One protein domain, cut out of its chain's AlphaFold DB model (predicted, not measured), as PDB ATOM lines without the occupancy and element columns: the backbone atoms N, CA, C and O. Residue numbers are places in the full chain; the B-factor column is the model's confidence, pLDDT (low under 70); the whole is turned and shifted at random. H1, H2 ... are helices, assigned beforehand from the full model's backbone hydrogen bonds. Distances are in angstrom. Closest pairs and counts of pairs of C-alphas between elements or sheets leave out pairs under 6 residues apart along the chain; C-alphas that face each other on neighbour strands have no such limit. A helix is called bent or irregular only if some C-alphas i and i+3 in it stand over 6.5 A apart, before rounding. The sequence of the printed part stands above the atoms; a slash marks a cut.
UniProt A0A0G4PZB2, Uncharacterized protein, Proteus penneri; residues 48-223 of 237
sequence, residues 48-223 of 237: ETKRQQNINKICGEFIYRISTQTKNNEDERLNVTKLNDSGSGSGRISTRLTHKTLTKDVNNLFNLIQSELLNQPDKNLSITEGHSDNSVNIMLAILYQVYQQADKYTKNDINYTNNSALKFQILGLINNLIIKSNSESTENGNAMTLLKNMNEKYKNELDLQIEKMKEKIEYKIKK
ATOM      1  N   GLU A  48    -107.701  62.293  19.778       83.31
ATOM      2  CA  GLU A  48    -107.893  61.843  21.155       83.31
ATOM      3  C   GLU A  48    -107.458  60.391  21.356       83.31
ATOM      4  O   GLU A  48    -106.651  60.094  22.237       83.31
ATOM      5  N   THR A  49    -107.864  59.493  20.458       84.94
ATOM      6  CA  THR A  49    -107.394  58.104  20.460       84.94
ATOM      7  C   THR A  49    -105.874  58.031  20.319       84.94
ATOM      8  O   THR A  49    -105.216  57.227  20.983       84.94
ATOM      9  N   LYS A  50    -105.270  58.899  19.497       82.56
ATOM     10  CA  LYS A  50    -103.810  58.963  19.376       82.56
ATOM     11  C   LYS A  50    -103.137  59.447  20.665       82.56
ATOM     12  O   LYS A  50    -102.103  58.891  21.039       82.56
ATOM     13  N   ARG A  51    -103.701  60.450  21.345       85.19
ATOM     14  CA  ARG A  51    -103.217  60.926  22.653       85.19
ATOM     15  C   ARG A  51    -103.248  59.795  23.680       85.19
ATOM     16  O   ARG A  51    -102.225  59.534  24.307       85.19
ATOM     17  N   GLN A  52    -104.350  59.052  23.770       85.12
ATOM     18  CA  GLN A  52    -104.482  57.899  24.671       85.12
ATOM     19  C   GLN A  52    -103.438  56.807  24.376       85.12
ATOM     20  O   GLN A  52    -102.770  56.312  25.283       85.12
ATOM     21  N   GLN A  53    -103.200  56.479  23.101       82.19
ATOM     22  CA  GLN A  53    -102.129  55.545  22.716       82.19
ATOM     23  C   GLN A  53    -100.738  56.030  23.145       82.19
ATOM     24  O   GLN A  53     -99.860  55.227  23.460       82.19
ATOM     25  N   ASN A  54    -100.510  57.339  23.100       81.75
ATOM     26  CA  ASN A  54     -99.248  57.949  23.486       81.75
ATOM     27  C   ASN A  54     -99.068  57.982  25.011       81.75
ATOM     28  O   ASN A  54     -97.968  57.681  25.473       81.75
ATOM     29  N   ILE A  55    -100.140  58.236  25.770       84.75
ATOM     30  CA  ILE A  55    -100.178  58.063  27.229       84.75
ATOM     31  C   ILE A  55     -99.762  56.640  27.582       84.75
ATOM     32  O   ILE A  55     -98.766  56.463  28.272       84.75
ATOM     33  N   ASN A  56    -100.416  55.631  27.000       83.19
ATOM     34  CA  ASN A  56    -100.111  54.226  27.282       83.19
ATOM     35  C   ASN A  56     -98.640  53.867  27.006       83.19
ATOM     36  O   ASN A  56     -98.038  53.100  27.754       83.19
ATOM     37  N   LYS A  57     -98.018  54.460  25.978       80.62
ATOM     38  CA  LYS A  57     -96.581  54.281  25.710       80.62
ATOM     39  C   LYS A  57     -95.690  54.925  26.773       80.62
ATOM     40  O   LYS A  57     -94.725  54.292  27.190       80.62
ATOM     41  N   ILE A  58     -95.976  56.166  27.180       82.31
ATOM     42  CA  ILE A  58     -95.230  56.869  28.244       82.31
ATOM     43  C   ILE A  58     -95.329  56.077  29.549       82.31
ATOM     44  O   ILE A  58     -94.323  55.789  30.187       82.31
ATOM     45  N   CYS A  59     -96.548  55.673  29.882       84.56
ATOM     46  CA  CYS A  59     -96.913  54.814  30.993       84.56
ATOM     47  C   CYS A  59     -96.121  53.496  31.016       84.56
ATOM     48  O   CYS A  59     -95.470  53.191  32.015       84.56
ATOM     49  N   GLY A  60     -96.104  52.751  29.907       80.19
ATOM     50  CA  GLY A  60     -95.337  51.507  29.801       80.19
ATOM     51  C   GLY A  60     -93.827  51.714  29.970       80.19
ATOM     52  O   GLY A  60     -93.175  50.947  30.677       80.19
ATOM     53  N   GLU A  61     -93.263  52.774  29.380       78.69
ATOM     54  CA  GLU A  61     -91.841  53.110  29.555       78.69
ATOM     55  C   GLU A  61     -91.513  53.509  30.999       78.69
ATOM     56  O   GLU A  61     -90.446  53.159  31.502       78.69
ATOM     57  N   PHE A  62     -92.412  54.221  31.681       83.75
ATOM     58  CA  PHE A  62     -92.205  54.650  33.062       83.75
ATOM     59  C   PHE A  62     -92.107  53.450  34.004       83.75
ATOM     60  O   PHE A  62     -91.094  53.325  34.695       83.75
ATOM     61  N   ILE A  63     -93.085  52.532  33.957       79.44
ATOM     62  CA  ILE A  63     -93.079  51.298  34.765       79.44
ATOM     63  C   ILE A  63     -91.839  50.453  34.468       79.44
ATOM     64  O   ILE A  63     -91.161  49.971  35.379       79.44
ATOM     65  N   TYR A  64     -91.528  50.274  33.183       77.56
ATOM     66  CA  TYR A  64     -90.389  49.466  32.769       77.56
ATOM     67  C   TYR A  64     -89.076  49.996  33.365       77.56
ATOM     68  O   TYR A  64     -88.261  49.228  33.880       77.56
ATOM     69  N   ARG A  65     -88.871  51.314  33.333       75.19
ATOM     70  CA  ARG A  65     -87.599  51.918  33.744       75.19
ATOM     71  C   ARG A  65     -87.429  51.952  35.233       75.19
ATOM     72  O   ARG A  65     -86.346  51.612  35.692       75.19
ATOM     73  N   ILE A  66     -88.482  52.280  35.983       73.81
ATOM     74  CA  ILE A  66     -88.418  52.129  37.435       73.81
ATOM     75  C   ILE A  66     -88.101  50.664  37.779       73.81
ATOM     76  O   ILE A  66     -87.215  50.417  38.583       73.81
ATOM     77  N   SER A  67     -88.666  49.692  37.052       69.62
ATOM     78  CA  SER A  67     -88.408  48.263  37.272       69.62
ATOM     79  C   SER A  67     -87.027  47.759  36.895       69.62
ATOM     80  O   SER A  67     -86.608  46.708  37.378       69.62
ATOM     81  N   THR A  68     -86.309  48.491  36.051       65.25
ATOM     82  CA  THR A  68     -84.988  48.099  35.554       65.25
ATOM     83  C   THR A  68     -83.862  49.011  36.026       65.25
ATOM     84  O   THR A  68     -82.722  48.795  35.627       65.25
ATOM     85  N   GLN A  69     -84.132  49.946  36.952       61.94
ATOM     86  CA  GLN A  69     -83.128  50.826  37.578       61.94
ATOM     87  C   GLN A  69     -81.945  50.084  38.234       61.94
ATOM     88  O   GLN A  69     -80.934  50.706  38.541       61.94
ATOM     89  N   THR A  70     -82.039  48.768  38.437       50.06
ATOM     90  CA  THR A  70     -80.958  47.913  38.950       50.06
ATOM     91  C   THR A  70     -79.937  47.477  37.893       50.06
ATOM     92  O   THR A  70     -78.907  46.912  38.254       50.06
ATOM     93  N   LYS A  71     -80.188  47.706  36.597       45.81
ATOM     94  CA  LYS A  71     -79.279  47.330  35.504       45.81
ATOM     95  C   LYS A  71     -78.676  48.585  34.874       45.81
ATOM     96  O   LYS A  71     -79.406  49.420  34.348       45.81
ATOM     97  N   ASN A  72     -77.344  48.680  34.890       38.44
ATOM     98  CA  ASN A  72     -76.530  49.681  34.184       38.44
ATOM     99  C   ASN A  72     -76.643  49.537  32.650       38.44
ATOM    100  O   ASN A  72     -75.644  49.363  31.957       38.44
ATOM    101  N   ASN A  73     -77.855  49.564  32.098       39.31
ATOM    102  CA  ASN A  73     -78.062  49.488  30.661       39.31
ATOM    103  C   ASN A  73     -78.076  50.902  30.082       39.31
ATOM    104  O   ASN A  73     -78.985  51.700  30.320       39.31
ATOM    105  N   GLU A  74     -77.053  51.211  29.290       39.28
ATOM    106  CA  GLU A  74     -76.879  52.480  28.589       39.28
ATOM    107  C   GLU A  74     -77.879  52.701  27.425       39.28
ATOM    108  O   GLU A  74     -77.542  53.316  26.422       39.28
ATOM    109  N   ASP A  75     -79.161  52.342  27.504       39.47
ATOM    110  CA  ASP A  75     -80.015  52.307  26.294       39.47
ATOM    111  C   ASP A  75     -80.680  53.631  25.868       39.47
ATOM    112  O   ASP A  75     -81.700  54.024  26.418       39.47
ATOM    113  N   GLU A  76     -80.102  54.294  24.849       37.62
ATOM    114  CA  GLU A  76     -80.664  55.319  23.921       37.62
ATOM    115  C   GLU A  76     -81.183  56.685  24.478       37.62
ATOM    116  O   GLU A  76     -82.223  56.782  25.123       37.62
ATOM    117  N   ARG A  77     -80.458  57.794  24.219       36.56
ATOM    118  CA  ARG A  77     -80.766  59.182  24.667       36.56
ATOM    119  C   ARG A  77     -81.675  59.941  23.691       36.56
ATOM    120  O   ARG A  77     -81.398  59.922  22.496       36.56
ATOM    121  N   LEU A  78     -82.676  60.692  24.189       41.72
ATOM    122  CA  LEU A  78     -83.616  61.470  23.357       41.72
ATOM    123  C   LEU A  78     -84.109  62.792  23.970       41.72
ATOM    124  O   LEU A  78     -84.119  62.970  25.183       41.72
ATOM    125  N   ASN A  79     -84.517  63.705  23.082       40.47
ATOM    126  CA  ASN A  79     -84.734  65.135  23.320       40.47
ATOM    127  C   ASN A  79     -86.159  65.464  23.829       40.47
ATOM    128  O   ASN A  79     -87.145  65.225  23.133       40.47
ATOM    129  N   VAL A  80     -86.231  66.060  25.023       42.97
ATOM    130  CA  VAL A  80     -87.440  66.339  25.831       42.97
ATOM    131  C   VAL A  80     -88.391  67.365  25.190       42.97
ATOM    132  O   VAL A  80     -89.597  67.328  25.421       42.97
ATOM    133  N   THR A  81     -87.886  68.240  24.316       49.19
ATOM    134  CA  THR A  81     -88.645  69.376  23.740       49.19
ATOM    135  C   THR A  81     -89.824  68.998  22.827       49.19
ATOM    136  O   THR A  81     -90.605  69.871  22.451       49.19
ATOM    137  N   LYS A  82     -89.984  67.711  22.483       49.72
ATOM    138  CA  LYS A  82     -90.972  67.205  21.508       49.72
ATOM    139  C   LYS A  82     -92.108  66.357  22.108       49.72
ATOM    140  O   LYS A  82     -92.853  65.736  21.351       49.72
ATOM    141  N   LEU A  83     -92.199  66.253  23.436       51.78
ATOM    142  CA  LEU A  83     -93.138  65.343  24.118       51.78
ATOM    143  C   LEU A  83     -94.427  66.026  24.601       51.78
ATOM    144  O   LEU A  83     -95.488  65.403  24.572       51.78
ATOM    145  N   ASN A  84     -94.341  67.308  24.946       51.69
ATOM    146  CA  ASN A  84     -95.500  68.171  25.166       51.69
ATOM    147  C   ASN A  84     -95.851  68.886  23.860       51.69
ATOM    148  O   ASN A  84     -94.957  69.126  23.042       51.69
ATOM    149  N   ASP A  85     -97.116  69.273  23.666       51.34
ATOM    150  CA  ASP A  85     -97.456  70.289  22.661       51.34
ATOM    151  C   ASP A  85     -96.880  71.648  23.111       51.34
ATOM    152  O   ASP A  85     -97.573  72.557  23.562       51.34
ATOM    153  N   SER A  86     -95.561  71.787  22.995       43.56
ATOM    154  CA  SER A  86     -94.782  72.967  23.377       43.56
ATOM    155  C   SER A  86     -95.137  74.212  22.554       43.56
ATOM    156  O   SER A  86     -94.712  75.309  22.898       43.56
ATOM    157  N   GLY A  87     -95.956  74.060  21.507       45.00
ATOM    158  CA  GLY A  87     -96.515  75.157  20.719       45.00
ATOM    159  C   GLY A  87     -97.912  75.635  21.137       45.00
ATOM    160  O   GLY A  87     -98.340  76.658  20.618       45.00
ATOM    161  N   SER A  88     -98.634  74.935  22.027       45.53
ATOM    162  CA  SER A  88    -100.034  75.278  22.363       45.53
ATOM    163  C   SER A  88    -100.277  75.657  23.824       45.53
ATOM    164  O   SER A  88    -101.399  76.009  24.174       45.53
ATOM    165  N   GLY A  89     -99.260  75.576  24.692       54.50
ATOM    166  CA  GLY A  89     -99.403  75.888  26.121       54.50
ATOM    167  C   GLY A  89    -100.333  74.937  26.889       54.50
ATOM    168  O   GLY A  89    -100.591  75.176  28.062       54.50
ATOM    169  N   SER A  90    -100.823  73.857  26.261       64.00
ATOM    170  CA  SER A  90    -101.862  72.998  26.845       64.00
ATOM    171  C   SER A  90    -101.360  72.091  27.967       64.00
ATOM    172  O   SER A  90    -102.170  71.539  28.702       64.00
ATOM    173  N   GLY A  91    -100.044  71.861  28.060       68.31
ATOM    174  CA  GLY A  91     -99.460  70.899  29.000       68.31
ATOM    175  C   GLY A  91     -99.899  69.443  28.779       68.31
ATOM    176  O   GLY A  91     -99.542  68.586  29.583       68.31
ATOM    177  N   ARG A  92    -100.637  69.159  27.691       81.69
ATOM    178  CA  ARG A  92    -101.064  67.812  27.301       81.69
ATOM    179  C   ARG A  92    -100.018  67.120  26.421       81.69
ATOM    180  O   ARG A  92     -99.276  67.749  25.657       81.69
ATOM    181  N   ILE A  93     -99.992  65.800  26.513       80.69
ATOM    182  CA  ILE A  93     -99.179  64.871  25.744       80.69
ATOM    183  C   ILE A  93     -99.548  65.000  24.272       80.69
ATOM    184  O   ILE A  93    -100.704  64.860  23.866       80.69
ATOM    185  N   SER A  94     -98.526  65.235  23.453       72.94
ATOM    186  CA  SER A  94     -98.723  65.477  22.031       72.94
ATOM    187  C   SER A  94     -99.239  64.234  21.303       72.94
ATOM    188  O   SER A  94     -98.794  63.102  21.522       72.94
ATOM    189  N   THR A  95    -100.104  64.451  20.313       71.75
ATOM    190  CA  THR A  95    -100.517  63.409  19.356       71.75
ATOM    191  C   THR A  95     -99.390  63.027  18.385       71.75
ATOM    192  O   THR A  95     -99.419  61.951  17.779       71.75
ATOM    193  N   ARG A  96     -98.350  63.867  18.257       63.34
ATOM    194  CA  ARG A  96     -97.293  63.763  17.231       63.34
ATOM    195  C   ARG A  96     -96.018  63.033  17.674       63.34
ATOM    196  O   ARG A  96     -95.055  62.987  16.912       63.34
ATOM    197  N   LEU A  97     -96.025  62.423  18.857       62.12
ATOM    198  CA  LEU A  97     -94.907  61.728  19.516       62.12
ATOM    199  C   LEU A  97     -94.045  60.866  18.564       62.12
ATOM    200  O   LEU A  97     -94.451  59.779  18.148       62.12
ATOM    201  N   THR A  98     -92.858  61.354  18.183       52.31
ATOM    202  CA  THR A  98     -92.010  60.759  17.129       52.31
ATOM    203  C   THR A  98     -91.325  59.435  17.523       52.31
ATOM    204  O   THR A  98     -91.264  59.052  18.695       52.31
ATOM    205  N   HIS A  99     -90.819  58.694  16.529       38.53
ATOM    206  CA  HIS A  99     -90.118  57.421  16.714       38.53
ATOM    207  C   HIS A  99     -88.797  57.773  17.360       38.53
ATOM    208  O   HIS A  99     -88.017  58.513  16.767       38.53
ATOM    209  N   LYS A 100     -88.575  57.253  18.566       51.44
ATOM    210  CA  LYS A 100     -87.482  57.669  19.441       51.44
ATOM    211  C   LYS A 100     -87.687  59.084  20.010       51.44
ATOM    212  O   LYS A 100     -86.863  59.945  19.786       51.44
ATOM    213  N   THR A 101     -88.721  59.353  20.813       54.91
ATOM    214  CA  THR A 101     -88.713  60.588  21.650       54.91
ATOM    215  C   THR A 101     -88.890  60.368  23.149       54.91
ATOM    216  O   THR A 101     -88.779  61.325  23.898       54.91
ATOM    217  N   LEU A 102     -89.103  59.136  23.623       56.91
ATOM    218  CA  LEU A 102     -89.354  58.875  25.046       56.91
ATOM    219  C   LEU A 102     -88.047  58.963  25.867       56.91
ATOM    220  O   LEU A 102     -87.155  58.126  25.741       56.91
ATOM    221  N   THR A 103     -87.948  60.015  26.686       58.00
ATOM    222  CA  THR A 103     -86.809  60.418  27.545       58.00
ATOM    223  C   THR A 103     -86.353  59.341  28.515       58.00
ATOM    224  O   THR A 103     -87.209  58.903  29.267       58.00
ATOM    225  N   LYS A 104     -85.046  58.992  28.576       61.31
ATOM    226  CA  LYS A 104     -84.398  58.078  29.568       61.31
ATOM    227  C   LYS A 104     -84.790  58.347  31.018       61.31
ATOM    228  O   LYS A 104     -84.955  57.421  31.803       61.31
ATOM    229  N   ASP A 105     -84.907  59.624  31.333       70.06
ATOM    230  CA  ASP A 105     -85.068  60.115  32.686       70.06
ATOM    231  C   ASP A 105     -86.476  59.833  33.224       70.06
ATOM    232  O   ASP A 105     -87.478  60.299  32.673       70.06
ATOM    233  N   VAL A 106     -86.515  59.078  34.319       76.44
ATOM    234  CA  VAL A 106     -87.720  58.741  35.075       76.44
ATOM    235  C   VAL A 106     -88.443  60.001  35.558       76.44
ATOM    236  O   VAL A 106     -89.667  60.058  35.468       76.44
ATOM    237  N   ASN A 107     -87.711  61.042  35.957       76.75
ATOM    238  CA  ASN A 107     -88.301  62.310  36.385       76.75
ATOM    239  C   ASN A 107     -88.979  63.029  35.218       76.75
ATOM    240  O   ASN A 107     -90.058  63.588  35.377       76.75
ATOM    241  N   ASN A 108     -88.404  62.969  34.015       77.75
ATOM    242  CA  ASN A 108     -89.056  63.553  32.844       77.75
ATOM    243  C   ASN A 108     -90.319  62.774  32.448       77.75
ATOM    244  O   ASN A 108     -91.294  63.394  32.037       77.75
ATOM    245  N   LEU A 109     -90.337  61.442  32.587       83.12
ATOM    246  CA  LEU A 109     -91.559  60.652  32.368       83.12
ATOM    247  C   LEU A 109     -92.637  60.986  33.406       83.12
ATOM    248  O   LEU A 109     -93.796  61.172  33.032       83.12
ATOM    249  N   PHE A 110     -92.250  61.141  34.675       85.81
ATOM    250  CA  PHE A 110     -93.142  61.628  35.724       85.81
ATOM    251  C   PHE A 110     -93.698  63.018  35.385       85.81
ATOM    252  O   PHE A 110     -94.910  63.200  35.409       85.81
ATOM    253  N   ASN A 111     -92.853  63.969  34.978       84.19
ATOM    254  CA  ASN A 111     -93.274  65.333  34.639       84.19
ATOM    255  C   ASN A 111     -94.292  65.373  33.486       84.19
ATOM    256  O   ASN A 111     -95.187  66.219  33.489       84.19
ATOM    257  N   LEU A 112     -94.190  64.465  32.506       84.62
ATOM    258  CA  LEU A 112     -95.179  64.343  31.425       84.62
ATOM    259  C   LEU A 112     -96.534  63.869  31.955       84.62
ATOM    260  O   LEU A 112     -97.559  64.453  31.615       84.62
ATOM    261  N   ILE A 113     -96.536  62.840  32.805       89.12
ATOM    262  CA  ILE A 113     -97.757  62.317  33.432       89.12
ATOM    263  C   ILE A 113     -98.374  63.367  34.357       89.12
ATOM    264  O   ILE A 113     -99.576  63.608  34.300       89.12
ATOM    265  N   GLN A 114     -97.551  64.034  35.165       89.31
ATOM    266  CA  GLN A 114     -97.968  65.134  36.025       89.31
ATOM    267  C   GLN A 114     -98.634  66.241  35.206       89.31
ATOM    268  O   GLN A 114     -99.743  66.657  35.534       89.31
ATOM    269  N   SER A 115     -97.982  66.694  34.134       86.69
ATOM    270  CA  SER A 115     -98.519  67.749  33.272       86.69
ATOM    271  C   SER A 115     -99.838  67.320  32.632       86.69
ATOM    272  O   SER A 115    -100.800  68.081  32.675       86.69
ATOM    273  N   GLU A 116     -99.934  66.094  32.114       87.75
ATOM    274  CA  GLU A 116    -101.175  65.586  31.523       87.75
ATOM    275  C   GLU A 116    -102.317  65.545  32.547       87.75
ATOM    276  O   GLU A 116    -103.416  66.021  32.263       87.75
ATOM    277  N   LEU A 117    -102.075  65.016  33.749       89.50
ATOM    278  CA  LEU A 117    -103.082  64.934  34.812       89.50
ATOM    279  C   LEU A 117    -103.548  66.329  35.256       89.50
ATOM    280  O   LEU A 117    -104.749  66.619  35.303       89.50
ATOM    281  N   LEU A 118    -102.601  67.237  35.495       87.19
ATOM    282  CA  LEU A 118    -102.887  68.614  35.900       87.19
ATOM    283  C   LEU A 118    -103.545  69.448  34.799       87.19
ATOM    284  O   LEU A 118    -104.138  70.474  35.117       87.19
ATOM    285  N   ASN A 119    -103.555  68.994  33.543       87.12
ATOM    286  CA  ASN A 119    -104.191  69.688  32.416       87.12
ATOM    287  C   ASN A 119    -105.391  68.937  31.802       87.12
ATOM    288  O   ASN A 119    -105.866  69.314  30.732       87.12
ATOM    289  N   GLN A 120    -105.943  67.919  32.482       85.88
ATOM    290  CA  GLN A 120    -107.232  67.341  32.070       85.88
ATOM    291  C   GLN A 120    -108.360  68.391  32.082       85.88
ATOM    292  O   GLN A 120    -108.440  69.149  33.053       85.88
ATOM    293  N   PRO A 121    -109.230  68.443  31.055       83.06
ATOM    294  CA  PRO A 121    -110.387  69.340  31.048       83.06
ATOM    295  C   PRO A 121    -111.390  69.022  32.164       83.06
ATOM    296  O   PRO A 121    -111.901  69.929  32.813       83.06
ATOM    297  N   ASP A 122    -111.643  67.733  32.400       83.69
ATOM    298  CA  ASP A 122    -112.406  67.250  33.547       83.69
ATOM    299  C   ASP A 122    -111.435  66.967  34.699       83.69
ATOM    300  O   ASP A 122    -110.438  66.265  34.538       83.69
ATOM    301  N   LYS A 123    -111.685  67.576  35.859       81.81
ATOM    302  CA  LYS A 123    -110.873  67.383  37.072       81.81
ATOM    303  C   LYS A 123    -111.488  66.397  38.044       81.81
ATOM    304  O   LYS A 123    -110.879  66.107  39.069       81.81
ATOM    305  N   ASN A 124    -112.695  65.922  37.761       82.25
ATOM    306  CA  ASN A 124    -113.439  65.121  38.708       82.25
ATOM    307  C   ASN A 124    -112.907  63.691  38.729       82.25
ATOM    308  O   ASN A 124    -112.903  62.994  37.716       82.25
ATOM    309  N   LEU A 125    -112.514  63.243  39.916       86.19
ATOM    310  CA  LEU A 125    -112.118  61.864  40.158       86.19
ATOM    311  C   LEU A 125    -113.075  61.231  41.161       86.19
ATOM    312  O   LEU A 125    -113.265  61.749  42.261       86.19
ATOM    313  N   SER A 126    -113.670  60.104  40.785       86.88
ATOM    314  CA  SER A 126    -114.419  59.241  41.696       86.88
ATOM    315  C   SER A 126    -113.471  58.243  42.347       86.88
ATOM    316  O   SER A 126    -112.710  57.585  41.643       86.88
ATOM    317  N   ILE A 127    -113.540  58.071  43.672       84.06
ATOM    318  CA  ILE A 127    -112.716  57.087  44.404       84.06
ATOM    319  C   ILE A 127    -112.891  55.661  43.853       84.06
ATOM    320  O   ILE A 127    -111.940  54.877  43.846       84.06
ATOM    321  N   THR A 128    -114.101  55.312  43.417       82.56
ATOM    322  CA  THR A 128    -114.451  53.959  42.962       82.56
ATOM    323  C   THR A 128    -114.322  53.810  41.452       82.56
ATOM    324  O   THR A 128    -113.775  52.824  40.961       82.56
ATOM    325  N   GLU A 129    -114.823  54.786  40.700       85.88
ATOM    326  CA  GLU A 129    -114.915  54.681  39.243       85.88
ATOM    327  C   GLU A 129    -113.679  55.236  38.535       85.88
ATOM    328  O   GLU A 129    -113.342  54.758  37.448       85.88
ATOM    329  N   GLY A 130    -112.970  56.159  39.190       88.69
ATOM    330  CA  GLY A 130    -111.865  56.919  38.630       88.69
ATOM    331  C   GLY A 130    -112.344  58.134  37.840       88.69
ATOM    332  O   GLY A 130    -113.322  58.796  38.185       88.69
ATOM    333  N   HIS A 131    -111.606  58.436  36.786       91.69
ATOM    334  CA  HIS A 131    -111.894  59.428  35.769       91.69
ATOM    335  C   HIS A 131    -112.696  58.811  34.610       91.69
ATOM    336  O   HIS A 131    -112.591  57.613  34.334       91.69
ATOM    337  N   SER A 132    -113.452  59.639  33.888       88.88
ATOM    338  CA  SER A 132    -114.235  59.229  32.711       88.88
ATOM    339  C   SER A 132    -113.361  58.767  31.531       88.88
ATOM    340  O   SER A 132    -113.700  57.826  30.816       88.88
ATOM    341  N   ASP A 133    -112.201  59.398  31.344       88.94
ATOM    342  CA  ASP A 133    -111.157  58.960  30.412       88.94
ATOM    343  C   ASP A 133    -110.289  57.845  31.016       88.94
ATOM    344  O   ASP A 133    -109.492  58.078  31.927       88.94
ATOM    345  N   ASN A 134    -110.384  56.642  30.443       89.06
ATOM    346  CA  ASN A 134    -109.602  55.472  30.851       89.06
ATOM    347  C   ASN A 134    -108.085  55.709  30.855       89.06
ATOM    348  O   ASN A 134    -107.386  55.134  31.688       89.06
ATOM    349  N   SER A 135    -107.558  56.557  29.967       87.88
ATOM    350  CA  SER A 135    -106.115  56.832  29.932       87.88
ATOM    351  C   SER A 135    -105.628  57.568  31.185       87.88
ATOM    352  O   SER A 135    -104.502  57.353  31.634       87.88
ATOM    353  N   VAL A 136    -106.500  58.366  31.811       91.56
ATOM    354  CA  VAL A 136    -106.238  59.000  33.108       91.56
ATOM    355  C   VAL A 136    -106.178  57.953  34.212       91.56
ATOM    356  O   VAL A 136    -105.244  57.964  35.011       91.56
ATOM    357  N   ASN A 137    -107.095  56.985  34.209       92.25
ATOM    358  CA  ASN A 137    -107.087  55.898  35.189       92.25
ATOM    359  C   ASN A 137    -105.833  55.031  35.089       92.25
ATOM    360  O   ASN A 137    -105.274  54.654  36.115       92.25
ATOM    361  N   ILE A 138    -105.344  54.778  33.872       91.19
ATOM    362  CA  ILE A 138    -104.072  54.081  33.645       91.19
ATOM    363  C   ILE A 138    -102.903  54.878  34.238       91.19
ATOM    364  O   ILE A 138    -102.062  54.303  34.928       91.19
ATOM    365  N   MET A 139    -102.848  56.202  34.039       92.69
ATOM    366  CA  MET A 139    -101.817  57.042  34.665       92.69
ATOM    367  C   MET A 139    -101.872  56.969  36.196       92.69
ATOM    368  O   MET A 139    -100.835  56.773  36.826       92.69
ATOM    369  N   LEU A 140    -103.064  57.062  36.796       93.44
ATOM    370  CA  LEU A 140    -103.254  56.933  38.247       93.44
ATOM    371  C   LEU A 140    -102.801  55.553  38.754       93.44
ATOM    372  O   LEU A 140    -102.021  55.453  39.702       93.44
ATOM    373  N   ALA A 141    -103.221  54.488  38.073       92.56
ATOM    374  CA  ALA A 141    -102.830  53.119  38.384       92.56
ATOM    375  C   ALA A 141    -101.300  52.937  38.359       92.56
ATOM    376  O   ALA A 141    -100.738  52.231  39.199       92.56
ATOM    377  N   ILE A 142    -100.613  53.611  37.437       91.19
ATOM    378  CA  ILE A 142     -99.153  53.560  37.301       91.19
ATOM    379  C   ILE A 142     -98.447  54.361  38.377       91.19
ATOM    380  O   ILE A 142     -97.457  53.878  38.921       91.19
ATOM    381  N   LEU A 143     -98.952  55.546  38.727       93.06
ATOM    382  CA  LEU A 143     -98.400  56.324  39.834       93.06
ATOM    383  C   LEU A 143     -98.384  55.504  41.130       93.06
ATOM    384  O   LEU A 143     -97.395  55.547  41.858       93.06
ATOM    385  N   TYR A 144     -99.418  54.694  41.375       92.88
ATOM    386  CA  TYR A 144     -99.438  53.774  42.514       92.88
ATOM    387  C   TYR A 144     -98.340  52.706  42.439       92.88
ATOM    388  O   TYR A 144     -97.600  52.503  43.400       92.88
ATOM    389  N   GLN A 145     -98.207  52.033  41.293       90.19
ATOM    390  CA  GLN A 145     -97.185  51.002  41.089       90.19
ATOM    391  C   GLN A 145     -95.769  51.560  41.253       90.19
ATOM    392  O   GLN A 145     -94.948  50.983  41.969       90.19
ATOM    393  N   VAL A 146     -95.499  52.716  40.643       89.94
ATOM    394  CA  VAL A 146     -94.215  53.412  40.761       89.94
ATOM    395  C   VAL A 146     -93.960  53.815  42.210       89.94
ATOM    396  O   VAL A 146     -92.856  53.606  42.704       89.94
ATOM    397  N   TYR A 147     -94.969  54.335  42.913       91.94
ATOM    398  CA  TYR A 147     -94.859  54.677  44.330       91.94
ATOM    399  C   TYR A 147     -94.476  53.459  45.182       91.94
ATOM    400  O   TYR A 147     -93.534  53.533  45.970       91.94
ATOM    401  N   GLN A 148     -95.161  52.324  45.002       91.50
ATOM    402  CA  GLN A 148     -94.854  51.091  45.734       91.50
ATOM    403  C   GLN A 148     -93.437  50.588  45.445       91.50
ATOM    404  O   GLN A 148     -92.732  50.130  46.347       91.50
ATOM    405  N   GLN A 149     -93.009  50.673  44.189       88.00
ATOM    406  CA  GLN A 149     -91.689  50.223  43.782       88.00
ATOM    407  C   GLN A 149     -90.574  51.131  44.302       88.00
ATOM    408  O   GLN A 149     -89.584  50.628  44.833       88.00
ATOM    409  N   ALA A 150     -90.762  52.448  44.216       86.94
ATOM    410  CA  ALA A 150     -89.852  53.426  44.794       86.94
ATOM    411  C   ALA A 150     -89.733  53.227  46.315       86.94
ATOM    412  O   ALA A 150     -88.623  53.167  46.830       86.94
ATOM    413  N   ASP A 151     -90.849  53.013  47.026       89.88
ATOM    414  CA  ASP A 151     -90.841  52.722  48.467       89.88
ATOM    415  C   ASP A 151     -90.050  51.448  48.802       89.88
ATOM    416  O   ASP A 151     -89.233  51.439  49.726       89.88
ATOM    417  N   LYS A 152     -90.239  50.381  48.016       90.19
ATOM    418  CA  LYS A 152     -89.469  49.137  48.152       90.19
ATOM    419  C   LYS A 152     -87.971  49.364  47.928       90.19
ATOM    420  O   LYS A 152     -87.162  48.821  48.674       90.19
ATOM    421  N   TYR A 153     -87.588  50.143  46.919       86.38
ATOM    422  CA  TYR A 153     -86.179  50.417  46.627       86.38
ATOM    423  C   TYR A 153     -85.521  51.339  47.644       86.38
ATOM    424  O   TYR A 153     -84.393  51.063  48.037       86.38
ATOM    425  N   THR A 154     -86.235  52.345  48.151       84.25
ATOM    426  CA  THR A 154     -85.776  53.172  49.272       84.25
ATOM    427  C   THR A 154     -85.493  52.316  50.511       84.25
ATOM    428  O   THR A 154     -84.449  52.479  51.134       84.25
ATOM    429  N   LYS A 155     -86.372  51.359  50.849       90.25
ATOM    430  CA  LYS A 155     -86.161  50.426  51.979       90.25
ATOM    431  C   LYS A 155     -84.952  49.505  51.800       90.25
ATOM    432  O   LYS A 155     -84.360  49.091  52.789       90.25
ATOM    433  N   ASN A 156     -84.598  49.200  50.553       86.75
ATOM    434  CA  ASN A 156     -83.475  48.331  50.200       86.75
ATOM    435  C   ASN A 156     -82.191  49.110  49.851       86.75
ATOM    436  O   ASN A 156     -81.257  48.507  49.333       86.75
ATOM    437  N   ASP A 157     -82.165  50.428  50.070       80.12
ATOM    438  CA  ASP A 157     -81.054  51.331  49.731       80.12
ATOM    439  C   ASP A 157     -80.625  51.312  48.243       80.12
ATOM    440  O   ASP A 157     -79.497  51.625  47.865       80.12
ATOM    441  N   ILE A 158     -81.550  50.965  47.344       76.31
ATOM    442  CA  ILE A 158     -81.310  50.982  45.897       76.31
ATOM    443  C   ILE A 158     -81.643  52.379  45.378       76.31
ATOM    444  O   ILE A 158     -82.812  52.765  45.327       76.31
ATOM    445  N   ASN A 159     -80.624  53.135  44.948       75.19
ATOM    446  CA  ASN A 159     -80.788  54.480  44.379       75.19
ATOM    447  C   ASN A 159     -81.661  55.389  45.279       75.19
ATOM    448  O   ASN A 159     -82.604  56.043  44.818       75.19
ATOM    449  N   TYR A 160     -81.369  55.362  46.587       75.44
ATOM    450  CA  TYR A 160     -82.208  55.897  47.664       75.44
ATOM    451  C   TYR A 160     -82.700  57.323  47.406       75.44
ATOM    452  O   TYR A 160     -83.894  57.595  47.529       75.44
ATOM    453  N   THR A 161     -81.801  58.232  47.024       75.56
ATOM    454  CA  THR A 161     -82.126  59.651  46.820       75.56
ATOM    455  C   THR A 161     -83.159  59.842  45.713       75.56
ATOM    456  O   THR A 161     -84.147  60.546  45.915       75.56
ATOM    457  N   ASN A 162     -82.978  59.177  44.568       79.19
ATOM    458  CA  ASN A 162     -83.890  59.309  43.432       79.19
ATOM    459  C   ASN A 162     -85.250  58.663  43.722       79.19
ATOM    460  O   ASN A 162     -86.282  59.258  43.426       79.19
ATOM    461  N   ASN A 163     -85.266  57.480  44.344       82.00
ATOM    462  CA  ASN A 163     -86.515  56.803  44.701       82.00
ATOM    463  C   ASN A 163     -87.294  57.560  45.784       82.00
ATOM    464  O   ASN A 163     -88.514  57.704  45.687       82.00
ATOM    465  N   SER A 164     -86.599  58.134  46.766       79.81
ATOM    466  CA  SER A 164     -87.219  58.993  47.778       79.81
ATOM    467  C   SER A 164     -87.802  60.261  47.155       79.81
ATOM    468  O   SER A 164     -88.953  60.596  47.429       79.81
ATOM    469  N   ALA A 165     -87.058  60.936  46.272       83.62
ATOM    470  CA  ALA A 165     -87.543  62.119  45.563       83.62
ATOM    471  C   ALA A 165     -88.795  61.811  44.727       83.62
ATOM    472  O   ALA A 165     -89.797  62.515  44.844       83.62
ATOM    473  N   LEU A 166     -88.776  60.720  43.957       85.56
ATOM    474  CA  LEU A 166     -89.911  60.291  43.141       85.56
ATOM    475  C   LEU A 166     -91.147  59.982  43.999       85.56
ATOM    476  O   LEU A 166     -92.256  60.398  43.671       85.56
ATOM    477  N   LYS A 167     -90.957  59.310  45.139       89.25
ATOM    478  CA  LYS A 167     -92.027  59.044  46.108       89.25
ATOM    479  C   LYS A 167     -92.663  60.345  46.609       89.25
ATOM    480  O   LYS A 167     -93.887  60.462  46.605       89.25
ATOM    481  N   PHE A 168     -91.851  61.329  46.999       86.50
ATOM    482  CA  PHE A 168     -92.346  62.638  47.437       86.50
ATOM    483  C   PHE A 168     -93.068  63.396  46.325       86.50
ATOM    484  O   PHE A 168     -94.112  63.990  46.579       86.50
ATOM    485  N   GLN A 169     -92.558  63.351  45.095       88.31
ATOM    486  CA  GLN A 169     -93.198  63.982  43.944       88.31
ATOM    487  C   GLN A 169     -94.574  63.376  43.649       88.31
ATOM    488  O   GLN A 169     -95.530  64.119  43.425       88.31
ATOM    489  N   ILE A 170     -94.701  62.046  43.704       90.31
ATOM    490  CA  ILE A 170     -95.989  61.366  43.520       90.31
ATOM    491  C   ILE A 170     -96.966  61.769  44.627       90.31
ATOM    492  O   ILE A 170     -98.098  62.128  44.319       90.31
ATOM    493  N   LEU A 171     -96.529  61.781  45.891       87.62
ATOM    494  CA  LEU A 171     -97.356  62.248  47.011       87.62
ATOM    495  C   LEU A 171     -97.796  63.711  46.831       87.62
ATOM    496  O   LEU A 171     -98.962  64.042  47.026       87.62
ATOM    497  N   GLY A 172     -96.882  64.581  46.401       86.56
ATOM    498  CA  GLY A 172     -97.192  65.979  46.116       86.56
ATOM    499  C   GLY A 172     -98.219  66.136  44.992       86.56
ATOM    500  O   GLY A 172     -99.125  66.956  45.101       86.56
ATOM    501  N   LEU A 173     -98.126  65.337  43.928       87.69
ATOM    502  CA  LEU A 173     -99.098  65.353  42.835       87.69
ATOM    503  C   LEU A 173    -100.482  64.886  43.293       87.69
ATOM    504  O   LEU A 173    -101.468  65.558  43.007       87.69
ATOM    505  N   ILE A 174    -100.567  63.757  44.001       83.75
ATOM    506  CA  ILE A 174    -101.865  63.165  44.361       83.75
ATOM    507  C   ILE A 174    -102.646  64.037  45.344       83.75
ATOM    508  O   ILE A 174    -103.868  64.071  45.273       83.75
ATOM    509  N   ASN A 175    -101.949  64.792  46.197       79.88
ATOM    510  CA  ASN A 175    -102.578  65.733  47.123       79.88
ATOM    511  C   ASN A 175    -103.202  66.938  46.399       79.88
ATOM    512  O   ASN A 175    -104.045  67.619  46.965       79.88
ATOM    513  N   ASN A 176    -102.807  67.199  45.149       80.25
ATOM    514  CA  ASN A 176    -103.381  68.261  44.323       80.25
ATOM    515  C   ASN A 176    -104.557  67.777  43.452       80.25
ATOM    516  O   ASN A 176    -105.068  68.539  42.631       80.25
ATOM    517  N   LEU A 177    -104.972  66.510  43.572       81.38
ATOM    518  CA  LEU A 177    -106.083  65.958  42.799       81.38
ATOM    519  C   LEU A 177    -107.429  66.254  43.473       81.38
ATOM    520  O   LEU A 177    -107.594  66.052  44.673       81.38
ATOM    521  N   ILE A 178    -108.420  66.671  42.682       77.25
ATOM    522  CA  ILE A 178    -109.782  66.929  43.165       77.25
ATOM    523  C   ILE A 178    -110.568  65.615  43.154       77.25
ATOM    524  O   ILE A 178    -110.972  65.119  42.099       77.25
ATOM    525  N   ILE A 179    -110.795  65.044  44.335       76.00
ATOM    526  CA  ILE A 179    -111.444  63.740  44.493       76.00
ATOM    527  C   ILE A 179    -112.814  63.924  45.132       76.00
ATOM    528  O   ILE A 179    -112.932  64.432  46.244       76.00
ATOM    529  N   LYS A 180    -113.858  63.472  44.438       71.12
ATOM    530  CA  LYS A 180    -115.215  63.424  44.981       71.12
ATOM    531  C   LYS A 180    -115.330  62.198  45.886       71.12
ATOM    532  O   LYS A 180    -115.365  61.067  45.399       71.12
ATOM    533  N   SER A 181    -115.369  62.424  47.198       64.06
ATOM    534  CA  SER A 181    -115.725  61.412  48.195       64.06
ATOM    535  C   SER A 181    -117.108  61.710  48.772       64.06
ATOM    536  O   SER A 181    -117.478  62.864  48.969       64.06
ATOM    537  N   ASN A 182    -117.861  60.655  49.082       59.06
ATOM    538  CA  ASN A 182    -119.091  60.760  49.872       59.06
ATOM    539  C   ASN A 182    -118.810  60.609  51.385       59.06
ATOM    540  O   ASN A 182    -119.745  60.459  52.163       59.06
ATOM    541  N   SER A 183    -117.536  60.579  51.804       53.84
ATOM    542  CA  SER A 183    -117.106  60.248  53.171       53.84
ATOM    543  C   SER A 183    -116.102  61.251  53.744       53.84
ATOM    544  O   SER A 183    -115.230  61.737  53.023       53.84
ATOM    545  N   GLU A 184    -116.195  61.474  55.061       50.06
ATOM    546  CA  GLU A 184    -115.379  62.366  55.916       50.06
ATOM    547  C   GLU A 184    -113.920  61.904  56.132       50.06
ATOM    548  O   GLU A 184    -113.298  62.168  57.161       50.06
ATOM    549  N   SER A 185    -113.338  61.164  55.194       54.03
ATOM    550  CA  SER A 185    -111.924  60.792  55.248       54.03
ATOM    551  C   SER A 185    -111.047  61.960  54.789       54.03
ATOM    552  O   SER A 185    -111.389  62.672  53.846       54.03
ATOM    553  N   THR A 186    -109.898  62.147  55.444       52.66
ATOM    554  CA  THR A 186    -108.932  63.200  55.099       52.66
ATOM    555  C   THR A 186    -108.480  63.086  53.638       52.66
ATOM    556  O   THR A 186    -108.294  61.983  53.117       52.66
ATOM    557  N   GLU A 187    -108.282  64.227  52.973       58.62
ATOM    558  CA  GLU A 187    -108.018  64.329  51.526       58.62
ATOM    559  C   GLU A 187    -106.883  63.397  51.043       58.62
ATOM    560  O   GLU A 187    -107.017  62.728  50.015       58.62
ATOM    561  N   ASN A 188    -105.819  63.228  51.841       58.75
ATOM    562  CA  ASN A 188    -104.693  62.334  51.524       58.75
ATOM    563  C   ASN A 188    -105.063  60.838  51.552       58.75
ATOM    564  O   ASN A 188    -104.549  60.052  50.751       58.75
ATOM    565  N   GLY A 189    -105.946  60.421  52.466       66.25
ATOM    566  CA  GLY A 189    -106.417  59.034  52.547       66.25
ATOM    567  C   GLY A 189    -107.253  58.650  51.326       66.25
ATOM    568  O   GLY A 189    -107.131  57.537  50.808       66.25
ATOM    569  N   ASN A 190    -108.024  59.605  50.804       73.94
ATOM    570  CA  ASN A 190    -108.848  59.429  49.608       73.94
ATOM    571  C   ASN A 190    -108.002  59.297  48.341       73.94
ATOM    572  O   ASN A 190    -108.282  58.432  47.511       73.94
ATOM    573  N   ALA A 191    -106.929  60.083  48.222       81.12
ATOM    574  CA  ALA A 191    -106.036  60.047  47.068       81.12
ATOM    575  C   ALA A 191    -105.267  58.731  46.934       81.12
ATOM    576  O   ALA A 191    -105.259  58.122  45.861       81.12
ATOM    577  N   MET A 192    -104.682  58.235  48.025       87.12
ATOM    578  CA  MET A 192    -103.996  56.943  47.997       87.12
ATOM    579  C   MET A 192    -104.972  55.778  47.770       87.12
ATOM    580  O   MET A 192    -104.647  54.827  47.060       87.12
ATOM    581  N   THR A 193    -106.185  55.864  48.326       88.00
ATOM    582  CA  THR A 193    -107.237  54.859  48.104       88.00
ATOM    583  C   THR A 193    -107.677  54.826  46.642       88.00
ATOM    584  O   THR A 193    -107.725  53.751  46.053       88.00
ATOM    585  N   LEU A 194    -107.911  55.988  46.021       89.31
ATOM    586  CA  LEU A 194    -108.192  56.096  44.586       89.31
ATOM    587  C   LEU A 194    -107.088  55.435  43.752       89.31
ATOM    588  O   LEU A 194    -107.372  54.608  42.887       89.31
ATOM    589  N   LEU A 195    -105.828  55.786  44.020       91.69
ATOM    590  CA  LEU A 195    -104.679  55.228  43.313       91.69
ATOM    591  C   LEU A 195    -104.626  53.699  43.415       91.69
ATOM    592  O   LEU A 195    -104.449  53.016  42.403       91.69
ATOM    593  N   LYS A 196    -104.824  53.162  44.623       92.25
ATOM    594  CA  LYS A 196    -104.876  51.720  44.868       92.25
ATOM    595  C   LYS A 196    -106.025  51.060  44.101       92.25
ATOM    596  O   LYS A 196    -105.792  50.068  43.417       92.25
ATOM    597  N   ASN A 197    -107.227  51.634  44.150       91.44
ATOM    598  CA  ASN A 197    -108.399  51.114  43.443       91.44
ATOM    599  C   ASN A 197    -108.175  51.082  41.925       91.44
ATOM    600  O   ASN A 197    -108.482  50.086  41.271       91.44
ATOM    601  N   MET A 198    -107.606  52.150  41.355       93.81
ATOM    602  CA  MET A 198    -107.267  52.184  39.930       93.81
ATOM    603  C   MET A 198    -106.186  51.156  39.598       93.81
ATOM    604  O   MET A 198    -106.278  50.481  38.574       93.81
ATOM    605  N   ASN A 199    -105.194  50.971  40.469       93.44
ATOM    606  CA  ASN A 199    -104.188  49.939  40.267       93.44
ATOM    607  C   ASN A 199    -104.780  48.527  40.246       93.44
ATOM    608  O   ASN A 199    -104.457  47.755  39.349       93.44
ATOM    609  N   GLU A 200    -105.671  48.204  41.182       92.94
ATOM    610  CA  GLU A 200    -106.346  46.905  41.230       92.94
ATOM    611  C   GLU A 200    -107.236  46.688  39.998       92.94
ATOM    612  O   GLU A 200    -107.155  45.639  39.356       92.94
ATOM    613  N   LYS A 201    -108.015  47.704  39.606       93.38
ATOM    614  CA  LYS A 201    -108.919  47.654  38.447       93.38
ATOM    615  C   LYS A 201    -108.181  47.467  37.118       93.38
ATOM    616  O   LYS A 201    -108.643  46.708  36.270       93.38
ATOM    617  N   TYR A 202    -107.042  48.136  36.934       89.75
ATOM    618  CA  TYR A 202    -106.281  48.116  35.676       89.75
ATOM    619  C   TYR A 202    -105.070  47.174  35.700       89.75
ATOM    620  O   TYR A 202    -104.300  47.142  34.741       89.75
ATOM    621  N   LYS A 203    -104.906  46.362  36.752       88.50
ATOM    622  CA  LYS A 203    -103.744  45.484  36.949       88.50
ATOM    623  C   LYS A 203    -103.401  44.639  35.719       88.50
ATOM    624  O   LYS A 203    -102.262  44.659  35.269       88.50
ATOM    625  N   ASN A 204    -104.391  43.966  35.131       86.44
ATOM    626  CA  ASN A 204    -104.179  43.099  33.967       86.44
ATOM    627  C   ASN A 204    -103.686  43.874  32.735       86.44
ATOM    628  O   ASN A 204    -102.869  43.369  31.965       86.44
ATOM    629  N   GLU A 205    -104.176  45.101  32.533       84.31
ATOM    630  CA  GLU A 205    -103.726  45.948  31.427       84.31
ATOM    631  C   GLU A 205    -102.285  46.416  31.648       84.31
ATOM    632  O   GLU A 205    -101.486  46.415  30.708       84.31
ATOM    633  N   LEU A 206    -101.929  46.750  32.891       82.25
ATOM    634  CA  LEU A 206    -100.561  47.109  33.261       82.25
ATOM    635  C   LEU A 206     -99.598  45.933  33.085       82.25
ATOM    636  O   LEU A 206     -98.550  46.103  32.463       82.25
ATOM    637  N   ASP A 207     -99.969  44.741  33.546       81.94
ATOM    638  CA  ASP A 207     -99.151  43.535  33.397       81.94
ATOM    639  C   ASP A 207     -98.912  43.215  31.911       81.94
ATOM    640  O   ASP A 207     -97.778  42.971  31.496       81.94
ATOM    641  N   LEU A 208     -99.940  43.345  31.063       82.75
ATOM    642  CA  LEU A 208     -99.798  43.181  29.614       82.75
ATOM    643  C   LEU A 208     -98.847  44.218  28.987       82.75
ATOM    644  O   LEU A 208     -98.108  43.897  28.054       82.75
ATOM    645  N   GLN A 209     -98.866  45.470  29.456       75.56
ATOM    646  CA  GLN A 209     -97.937  46.511  28.992       75.56
ATOM    647  C   GLN A 209     -96.495  46.196  29.405       75.56
ATOM    648  O   GLN A 209     -95.576  46.368  28.601       75.56
ATOM    649  N   ILE A 210     -96.296  45.709  30.633       75.00
ATOM    650  CA  ILE A 210     -94.988  45.296  31.150       75.00
ATOM    651  C   ILE A 210     -94.424  44.145  30.310       75.00
ATOM    652  O   ILE A 210     -93.278  44.233  29.863       75.00
ATOM    653  N   GLU A 211     -95.220  43.108  30.042       78.19
ATOM    654  CA  GLU A 211     -94.785  41.957  29.238       78.19
ATOM    655  C   GLU A 211     -94.418  42.364  27.805       78.19
ATOM    656  O   GLU A 211     -93.319  42.064  27.339       78.19
ATOM    657  N   LYS A 212     -95.245  43.182  27.139       77.31
ATOM    658  CA  LYS A 212     -94.924  43.713  25.798       77.31
ATOM    659  C   LYS A 212     -93.608  44.490  25.764       77.31
ATOM    660  O   LYS A 212     -92.886  44.454  24.764       77.31
ATOM    661  N   MET A 213     -93.298  45.235  26.827       71.75
ATOM    662  CA  MET A 213     -92.028  45.952  26.916       71.75
ATOM    663  C   MET A 213     -90.855  44.986  27.100       71.75
ATOM    664  O   MET A 213     -89.854  45.147  26.397       71.75
ATOM    665  N   LYS A 214     -90.983  43.964  27.958       72.75
ATOM    666  CA  LYS A 214     -89.960  42.919  28.142       72.75
ATOM    667  C   LYS A 214     -89.640  42.199  26.831       72.75
ATOM    668  O   LYS A 214     -88.477  42.184  26.426       72.75
ATOM    669  N   GLU A 215     -90.656  41.713  26.119       75.19
ATOM    670  CA  GLU A 215     -90.497  41.017  24.832       75.19
ATOM    671  C   GLU A 215     -89.739  41.870  23.802       75.19
ATOM    672  O   GLU A 215     -88.835  41.405  23.105       75.19
ATOM    673  N   LYS A 216     -90.066  43.165  23.724       69.19
ATOM    674  CA  LYS A 216     -89.411  44.103  22.802       69.19
ATOM    675  C   LYS A 216     -87.915  44.257  23.088       69.19
ATOM    676  O   LYS A 216     -87.140  44.505  22.162       69.19
ATOM    677  N   ILE A 217     -87.507  44.142  24.347       64.56
ATOM    678  CA  ILE A 217     -86.104  44.238  24.760       64.56
ATOM    679  C   ILE A 217     -85.378  42.937  24.497       64.56
ATOM    680  O   ILE A 217     -84.293  42.978  23.934       64.56
ATOM    681  N   GLU A 218     -85.980  41.799  24.831       71.44
ATOM    682  CA  GLU A 218     -85.411  40.492  24.496       71.44
ATOM    683  C   GLU A 218     -85.153  40.383  22.991       71.44
ATOM    684  O   GLU A 218     -84.067  39.985  22.563       71.44
ATOM    685  N   TYR A 219     -86.098  40.864  22.180       70.00
ATOM    686  CA  TYR A 219     -85.923  40.982  20.739       70.00
ATOM    687  C   TYR A 219     -84.747  41.897  20.347       70.00
ATOM    688  O   TYR A 219     -83.957  41.543  19.468       70.00
ATOM    689  N   LYS A 220     -84.605  43.072  20.981       68.12
ATOM    690  CA  LYS A 220     -83.483  43.994  20.724       68.12
ATOM    691  C   LYS A 220     -82.137  43.382  21.113       68.12
ATOM    692  O   LYS A 220     -81.238  43.378  20.280       68.12
ATOM    693  N   ILE A 221     -82.028  42.817  22.317       72.12
ATOM    694  CA  ILE A 221     -80.823  42.142  22.815       72.12
ATOM    695  C   ILE A 221     -80.416  41.051  21.829       72.12
ATOM    696  O   ILE A 221     -79.286  41.051  21.356       72.12
ATOM    697  N   LYS A 222     -81.351  40.179  21.428       76.19
ATOM    698  CA  LYS A 222     -81.086  39.117  20.450       76.19
ATOM    699  C   LYS A 222     -80.537  39.665  19.130       76.19
ATOM    700  O   LYS A 222     -79.577  39.123  18.584       76.19
ATOM    701  N   LYS A 223     -81.130  40.746  18.616       75.31
ATOM    702  CA  LYS A 223     -80.703  41.382  17.363       75.31
ATOM    703  C   LYS A 223     -79.312  42.010  17.471       75.31
ATOM    704  O   LYS A 223     -78.538  41.926  16.517       75.31
TER     705      LYS A 223
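Overview. This is residues 48 to 223 of the 237 residues of an uncharacterized protein of Proteus penneri (UniProt A0A0G4PZB2). Four helices make a bundle in two layers: H1 and H3 run side by side the same way, and H2 and H4 run back the other way over them. The long bent helix H5 crosses this bundle from outside, its first arm over H3 and its second over H1, and its last residues, 215 to 223, stick out; much of a long loop, residues 69 to 105, lies on the side of H1 and H2 away from H4. The printed part has 176 residues with five named helices, H1 to H5 in order, and no named strand; its class is all helix. It is compact, with a radius of gyration of the C-alphas of 16.1 A, and spans 55 by 41 by 28 A.

Along the chain. Find C-alpha 48 at (-107.893, 61.843, 21.155); from there H1, residues 48 to 68, runs 30.3 A. Look next at H2, residues 106 to 118, and at H3, residues 134 to 155, which is 32.0 A long. H4 is residues 160 to 174, 21.2 A. H5, residues 187 to 223, was assigned as one helix by its hydrogen bonds, but is bent: C-alphas 201 and 204 are 8.0 A apart. Its arms are H5a, residues 187 to 201, and H5b, residues 204 to 223, which is 28.8 A long and ends at C-alpha 223, (-80.703, 41.382, 17.363).

Arrangement. Begin at H3, the hub. It touches H1 at a shallow tilt of 11 degrees, the same way, closest at the C-alphas of Gln 52 and Ser 135, 5.6 A. H3 and H4 form a helical hairpin, closest at C-alphas 150 and 163, 4.7 A. H2 and H3, also a hairpin, only just touch, with 3 pairs of C-alphas within 8 A, the closest Ile 113 and Met 139, 6.8 A. H1 and H2 are a third hairpin, closest at C-alphas 62 and 109, 6.1 A. H1 to H4 form an up and down bundle, each running against the one before it. H5a touches residues 137 to 145 of H3, about perpendicular at 75 degrees; C-alphas 141 and 199 are closest, 3.9 A. H5b touches H1 with residues 206 to 213 alone, closest at C-alphas 60 and 209, 5.7 A. H1 and H4 are apart. In H1 to H4 and both arms, every O i to N i+4 pair is within hydrogen-bond range.

Size, cuts and confidence. The farthest C-alphas, Glu 184 and Lys 223, are 55.9 A apart. The printed part has no cut. The link from H3 to H4 is tight; the other three are long. Look for pLDDT under 70 in 46 residues, among them 67 to 91, 96 to 104 and 181 to 189.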